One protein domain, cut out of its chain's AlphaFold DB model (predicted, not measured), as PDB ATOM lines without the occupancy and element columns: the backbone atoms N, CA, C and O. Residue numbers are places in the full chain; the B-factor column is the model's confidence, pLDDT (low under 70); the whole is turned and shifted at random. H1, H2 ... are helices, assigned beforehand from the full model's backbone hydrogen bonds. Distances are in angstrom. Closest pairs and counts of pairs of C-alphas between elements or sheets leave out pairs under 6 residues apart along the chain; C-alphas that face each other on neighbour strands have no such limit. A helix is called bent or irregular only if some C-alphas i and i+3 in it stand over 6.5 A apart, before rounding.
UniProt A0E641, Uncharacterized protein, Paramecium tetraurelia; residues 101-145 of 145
ATOM      1  N   LEU A 101     -27.210 -29.665 -22.231       54.66
ATOM      2  CA  LEU A 101     -26.326 -30.836 -22.325       54.66
ATOM      3  C   LEU A 101     -25.055 -30.678 -21.461       54.66
ATOM      4  O   LEU A 101     -24.555 -31.656 -20.913       54.66
ATOM      5  N   GLN A 102     -24.605 -29.432 -21.275       60.72
ATOM      6  CA  GLN A 102     -23.514 -29.032 -20.379       60.72
ATOM      7  C   GLN A 102     -23.758 -29.359 -18.892       60.72
ATOM      8  O   GLN A 102     -22.802 -29.565 -18.150       60.72
ATOM      9  N   ASP A 103     -25.022 -29.454 -18.464       62.38
ATOM     10  CA  ASP A 103     -25.422 -29.819 -17.097       62.38
ATOM     11  C   ASP A 103     -25.503 -31.345 -16.913       62.38
ATOM     12  O   ASP A 103     -25.575 -31.849 -15.792       62.38
ATOM     13  N   ILE A 104     -25.541 -32.091 -18.024       65.81
ATOM     14  CA  ILE A 104     -25.695 -33.551 -18.062       65.81
ATOM     15  C   ILE A 104     -24.336 -34.224 -18.278       65.81
ATOM     16  O   ILE A 104     -24.077 -35.292 -17.720       65.81
ATOM     17  N   LEU A 105     -23.457 -33.597 -19.065       65.19
ATOM     18  CA  LEU A 105     -22.129 -34.103 -19.376       65.19
ATOM     19  C   LEU A 105     -21.077 -33.004 -19.172       65.19
ATOM     20  O   LEU A 105     -21.150 -31.962 -19.823       65.19
ATOM     21  N   PRO A 106     -20.065 -33.233 -18.319       77.69
ATOM     22  CA  PRO A 106     -19.042 -32.233 -18.075       77.69
ATOM     23  C   PRO A 106     -18.208 -32.000 -19.347       77.69
ATOM     24  O   PRO A 106     -17.917 -32.926 -20.111       77.69
ATOM     25  N   LEU A 107     -17.842 -30.737 -19.580       75.56
ATOM     26  CA  LEU A 107     -17.249 -30.242 -20.833       75.56
ATOM     27  C   LEU A 107     -15.977 -31.005 -21.254       75.56
ATOM     28  O   LEU A 107     -15.706 -31.196 -22.437       75.56
ATOM     29  N   ASN A 108     -15.221 -31.498 -20.275       77.19
ATOM     30  CA  ASN A 108     -14.045 -32.343 -20.474       77.19
ATOM     31  C   ASN A 108     -14.371 -33.656 -21.207       77.19
ATOM     32  O   ASN A 108     -13.628 -34.034 -22.108       77.19
ATOM     33  N   LYS A 109     -15.500 -34.308 -20.895       78.06
ATOM     34  CA  LYS A 109     -15.947 -35.515 -21.608       78.06
ATOM     35  C   LYS A 109     -16.362 -35.208 -23.043       78.06
ATOM     36  O   LYS A 109     -16.126 -36.021 -23.928       78.06
ATOM     37  N   ILE A 110     -16.943 -34.034 -23.289       79.56
ATOM     38  CA  ILE A 110     -17.315 -33.594 -24.641       79.56
ATOM     39  C   ILE A 110     -16.054 -33.407 -25.498       79.56
ATOM     40  O   ILE A 110     -15.979 -33.933 -26.607       79.56
ATOM     41  N   LEU A 111     -15.033 -32.732 -24.961       82.19
ATOM     42  CA  LEU A 111     -13.753 -32.527 -25.647       82.19
ATOM     43  C   LEU A 111     -13.004 -33.841 -25.902       82.19
ATOM     44  O   LEU A 111     -12.408 -34.026 -26.964       82.19
ATOM     45  N   GLU A 112     -13.043 -34.769 -24.946       82.38
ATOM     46  CA  GLU A 112     -12.441 -36.094 -25.085       82.38
ATOM     47  C   GLU A 112     -13.140 -36.924 -26.170       82.38
ATOM     48  O   GLU A 112     -12.472 -37.483 -27.040       82.38
ATOM     49  N   LEU A 113     -14.476 -36.926 -26.195       81.06
ATOM     50  CA  LEU A 113     -15.267 -37.575 -27.246       81.06
ATOM     51  C   LEU A 113     -14.991 -36.964 -28.621       81.06
ATOM     52  O   LEU A 113     -14.821 -37.687 -29.601       81.06
ATOM     53  N   GLN A 114     -14.886 -35.638 -28.700       80.75
ATOM     54  CA  GLN A 114     -14.565 -34.944 -29.942       80.75
ATOM     55  C   GLN A 114     -13.168 -35.326 -30.450       80.75
ATOM     56  O   GLN A 114     -12.988 -35.594 -31.640       80.75
ATOM     57  N   ARG A 115     -12.186 -35.429 -29.548       82.06
ATOM     58  CA  ARG A 115     -10.838 -35.907 -29.874       82.06
ATOM     59  C   ARG A 115     -10.854 -37.370 -30.323       82.06
ATOM     60  O   ARG A 115     -10.210 -37.692 -31.318       82.06
ATOM     61  N   ALA A 116     -11.607 -38.231 -29.642       78.94
ATOM     62  CA  ALA A 116     -11.746 -39.639 -29.998       78.94
ATOM     63  C   ALA A 116     -12.351 -39.811 -31.398       78.94
ATOM     64  O   ALA A 116     -11.804 -40.562 -32.195       78.94
ATOM     65  N   ILE A 117     -13.408 -39.064 -31.734       76.56
ATOM     66  CA  ILE A 117     -14.058 -39.090 -33.056       76.56
ATOM     67  C   ILE A 117     -13.125 -38.579 -34.159       76.56
ATOM     68  O   ILE A 117     -13.076 -39.165 -35.242       76.56
ATOM     69  N   ASN A 118     -12.386 -37.496 -33.900       77.19
ATOM     70  CA  ASN A 118     -11.453 -36.926 -34.874       77.19
ATOM     71  C   ASN A 118     -10.245 -37.838 -35.123       77.19
ATOM     72  O   ASN A 118      -9.770 -37.920 -36.253       77.19
ATOM     73  N   ASN A 119      -9.792 -38.555 -34.094       72.75
ATOM     74  CA  ASN A 119      -8.676 -39.493 -34.186       72.75
ATOM     75  C   ASN A 119      -9.108 -40.909 -34.605       72.75
ATOM     76  O   ASN A 119      -8.250 -41.769 -34.811       72.75
ATOM     77  N   TYR A 120     -10.413 -41.167 -34.753       67.88
ATOM     78  CA  TYR A 120     -10.941 -42.466 -35.170       67.88
ATOM     79  C   TYR A 120     -10.739 -42.680 -36.679       67.88
ATOM     80  O   TYR A 120     -11.656 -42.528 -37.491       67.88
ATOM     81  N   ASN A 121      -9.513 -43.035 -37.059       60.09
ATOM     82  CA  ASN A 121      -9.155 -43.491 -38.398       60.09
ATOM     83  C   ASN A 121      -9.155 -45.022 -38.434       60.09
ATOM     84  O   ASN A 121      -8.107 -45.659 -38.417       60.09
ATOM     85  N   HIS A 122     -10.346 -45.617 -38.503       52.28
ATOM     86  CA  HIS A 122     -10.476 -46.975 -39.022       52.28
ATOM     87  C   HIS A 122     -10.913 -46.908 -40.489       52.28
ATOM     88  O   HIS A 122     -11.905 -46.237 -40.789       52.28
ATOM     89  N   PRO A 123     -10.239 -47.625 -41.411       54.53
ATOM     90  CA  PRO A 123     -10.732 -47.838 -42.761       54.53
ATOM     91  C   PRO A 123     -11.820 -48.912 -42.693       54.53
ATOM     92  O   PRO A 123     -11.664 -50.032 -43.166       54.53
ATOM     93  N   THR A 124     -12.925 -48.621 -42.018       56.41
ATOM     94  CA  THR A 124     -14.093 -49.491 -42.065       56.41
ATOM     95  C   THR A 124     -14.925 -49.050 -43.253       56.41
ATOM     96  O   THR A 124     -15.675 -48.080 -43.155       56.41
ATOM     97  N   ASN A 125     -14.824 -49.797 -44.356       59.06
ATOM     98  CA  ASN A 125     -15.745 -49.774 -45.505       59.06
ATOM     99  C   ASN A 125     -17.167 -50.236 -45.114       59.06
ATOM    100  O   ASN A 125     -17.857 -50.909 -45.872       59.06
ATOM    101  N   ASN A 126     -17.596 -49.940 -43.890       63.25
ATOM    102  CA  ASN A 126     -18.864 -50.361 -43.343       63.25
ATOM    103  C   ASN A 126     -19.841 -49.191 -43.478       63.25
ATOM    104  O   ASN A 126     -19.727 -48.191 -42.764       63.25
ATOM    105  N   SER A 127     -20.766 -49.317 -44.433       72.12
ATOM    106  CA  SER A 127     -21.753 -48.291 -44.808       72.12
ATOM    107  C   SER A 127     -22.485 -47.712 -43.590       72.12
ATOM    108  O   SER A 127     -22.628 -46.497 -43.454       72.12
ATOM    109  N   TYR A 128     -22.823 -48.577 -42.630       75.50
ATOM    110  CA  TYR A 128     -23.486 -48.208 -41.381       75.50
ATOM    111  C   TYR A 128     -22.685 -47.198 -40.542       75.50
ATOM    112  O   TYR A 128     -23.233 -46.233 -40.011       75.50
ATOM    113  N   PHE A 129     -21.363 -47.371 -40.454       77.19
ATOM    114  CA  PHE A 129     -20.506 -46.483 -39.665       77.19
ATOM    115  C   PHE A 129     -20.343 -45.106 -40.325       77.19
ATOM    116  O   PHE A 129     -20.274 -44.081 -39.646       77.19
ATOM    117  N   ILE A 130     -20.333 -45.066 -41.661       80.00
ATOM    118  CA  ILE A 130     -20.301 -43.817 -42.433       80.00
ATOM    119  C   ILE A 130     -21.592 -43.022 -42.206       80.00
ATOM    120  O   ILE A 130     -21.544 -41.805 -42.014       80.00
ATOM    121  N   GLU A 131     -22.736 -43.699 -42.203       82.50
ATOM    122  CA  GLU A 131     -24.047 -43.084 -41.999       82.50
ATOM    123  C   GLU A 131     -24.219 -42.557 -40.568       82.50
ATOM    124  O   GLU A 131     -24.573 -41.391 -40.377       82.50
ATOM    125  N   LEU A 132     -23.809 -43.337 -39.563       83.69
ATOM    126  CA  LEU A 132     -23.712 -42.884 -38.171       83.69
ATOM    127  C   LEU A 132     -22.833 -41.635 -38.021       83.69
ATOM    128  O   LEU A 132     -23.215 -40.683 -37.340       83.69
ATOM    129  N   LYS A 133     -21.673 -41.595 -38.689       80.00
ATOM    130  CA  LYS A 133     -20.774 -40.431 -38.662       80.00
ATOM    131  C   LYS A 133     -21.415 -39.191 -39.292       80.00
ATOM    132  O   LYS A 133     -21.178 -38.077 -38.819       80.00
ATOM    133  N   LYS A 134     -22.221 -39.354 -40.347       84.44
ATOM    134  CA  LYS A 134     -22.975 -38.250 -40.963       84.44
ATOM    135  C   LYS A 134     -24.038 -37.710 -40.008       84.44
ATOM    136  O   LYS A 134     -24.070 -36.502 -39.794       84.44
ATOM    137  N   LEU A 135     -24.833 -38.584 -39.391       85.50
ATOM    138  CA  LEU A 135     -25.858 -38.188 -38.419       85.50
ATOM    139  C   LEU A 135     -25.244 -37.485 -37.204       85.50
ATOM    140  O   LEU A 135     -25.698 -36.409 -36.823       85.50
ATOM    141  N   ALA A 136     -24.142 -38.012 -36.663       80.38
ATOM    142  CA  ALA A 136     -23.432 -37.387 -35.548       80.38
ATOM    143  C   ALA A 136     -22.952 -35.961 -35.882       80.38
ATOM    144  O   ALA A 136     -23.079 -35.053 -35.064       80.38
ATOM    145  N   LYS A 137     -22.449 -35.731 -37.105       81.62
ATOM    146  CA  LYS A 137     -22.055 -34.389 -37.575       81.62
ATOM    147  C   LYS A 137     -23.227 -33.423 -37.755       81.62
ATOM    148  O   LYS A 137     -23.000 -32.215 -37.719       81.62
ATOM    149  N   ILE A 138     -24.430 -33.919 -38.032       82.94
ATOM    150  CA  ILE A 138     -25.635 -33.088 -38.167       82.94
ATOM    151  C   ILE A 138     -26.084 -32.640 -36.776       82.94
ATOM    152  O   ILE A 138     -26.158 -31.443 -36.523       82.94
ATOM    153  N   VAL A 139     -26.223 -33.583 -35.842       77.44
ATOM    154  CA  VAL A 139     -26.605 -33.305 -34.447       77.44
ATOM    155  C   VAL A 139     -25.627 -32.336 -33.767       77.44
ATOM    156  O   VAL A 139     -26.032 -31.422 -33.051       77.44
ATOM    157  N   LEU A 140     -24.323 -32.483 -34.022       75.50
ATOM    158  CA  LEU A 140     -23.310 -31.572 -33.478       75.50
ATOM    159  C   LEU A 140     -23.355 -30.160 -34.083       75.50
ATOM    160  O   LEU A 140     -22.901 -29.223 -33.441       75.50
ATOM    161  N   ARG A 141     -23.879 -29.987 -35.301       72.50
ATOM    162  CA  ARG A 141     -24.038 -28.656 -35.910       72.50
ATOM    163  C   ARG A 141     -25.304 -27.956 -35.444       72.50
ATOM    164  O   ARG A 141     -25.258 -26.760 -35.196       72.50
ATOM    165  N   GLU A 142     -26.392 -28.695 -35.261       62.44
ATOM    166  CA  GLU A 142     -27.639 -28.147 -34.710       62.44
ATOM    167  C   GLU A 142     -27.503 -27.715 -33.245       62.44
ATOM    168  O   GLU A 142     -28.250 -26.866 -32.780       62.44
ATOM    169  N   THR A 143     -26.528 -28.263 -32.518       54.06
ATOM    170  CA  THR A 143     -26.237 -27.880 -31.126       54.06
ATOM    171  C   THR A 143     -25.265 -26.705 -30.994       54.06
ATOM    172  O   THR A 143     -25.058 -26.222 -29.884       54.06
ATOM    173  N   GLN A 144     -24.665 -26.245 -32.099       51.41
ATOM    174  CA  GLN A 144     -23.756 -25.089 -32.138       51.41
ATOM    175  C   GLN A 144     -24.370 -23.851 -32.819       51.41
ATOM    176  O   GLN A 144     -23.661 -22.861 -33.003       51.41
ATOM    177  N   GLY A 145     -25.652 -23.915 -33.200       46.78
ATOM    178  CA  GLY A 145     -26.444 -22.802 -33.733       46.78
ATOM    179  C   GLY A 145     -27.385 -22.211 -32.697       46.78
ATOM    180  O   GLY A 145     -27.914 -22.994 -31.877       46.78
TER     181      GLY A 145
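This is residues 101 to 145 of the 145 residues of an uncharacterized protein of Paramecium tetraurelia (UniProt A0E641). Two helices, H2 and H3, form the arms of an open U: the chain goes out along H2, turns through residues 120 to 126, and folds back along H3, with an empty gap between the arms. The short H1 sits at the open end of the U, just before H2. The printed part has 45 residues with three named helices, in the order H1, H2, H3, and no named strand; the class is all helix. The whole is loose, with a radius of gyration of the C-alphas of 12.2 A, and elongated, spanning 36 by 20 by 15 A.

Start at C-alpha 101, at (-26.326, -30.836, -22.325), where H1 begins; it holds residues 101 to 104 and measures 5.1 A from first to last C-alpha. Pass residues 105 and 106 and find C-alpha 107 at (-17.249, -30.242, -20.833), the first of H2. H2 holds residues 107 to 119 and runs 18.4 A to C-alpha 119 at (-8.676, -39.493, -34.186); watch y and z fall along it. After residues 120 to 126, H3 holds residues 127 to 142, the longest helix with 16 residues. It runs 23.3 A to C-alpha 142 at (-27.639, -28.147, -34.710), and here you find y and z rising from the values at C-alpha 127, (-21.753, -48.291, -44.808). No helix is bent or irregular.

Begin with H1 and H2, which meet only through their link, a tight one of 2 residues. Go on to H2 and H3, which are apart, with no C-alpha of the one within 8 A of the other; their link is short, with 7 residues. H1 and H3 are apart too. Look along the backbone and you find every O i to N i+4 pair within hydrogen-bond range in H2 and H3. H1, with 4 residues, is too short for such a pair; its one O i to N i+3 pair is within range.

Look for the two C-alphas farthest apart at Asp 103 and Asn 125, 36.0 A from each other, while those of Leu 101 and Gly 145, the first and last printed, are 14.0 A apart. Residues 118 to 132, of which 127 to 132 belong to H3, stand free. The printed part has no cut and no long link, and Gly 145 is the chain's last residue. Read the B-factor column for the model's confidence: the mean pLDDT of the printed part is 71.8, and 16 residues are under 70, namely residues 101 to 105, 120 to 126 and 142 to 145.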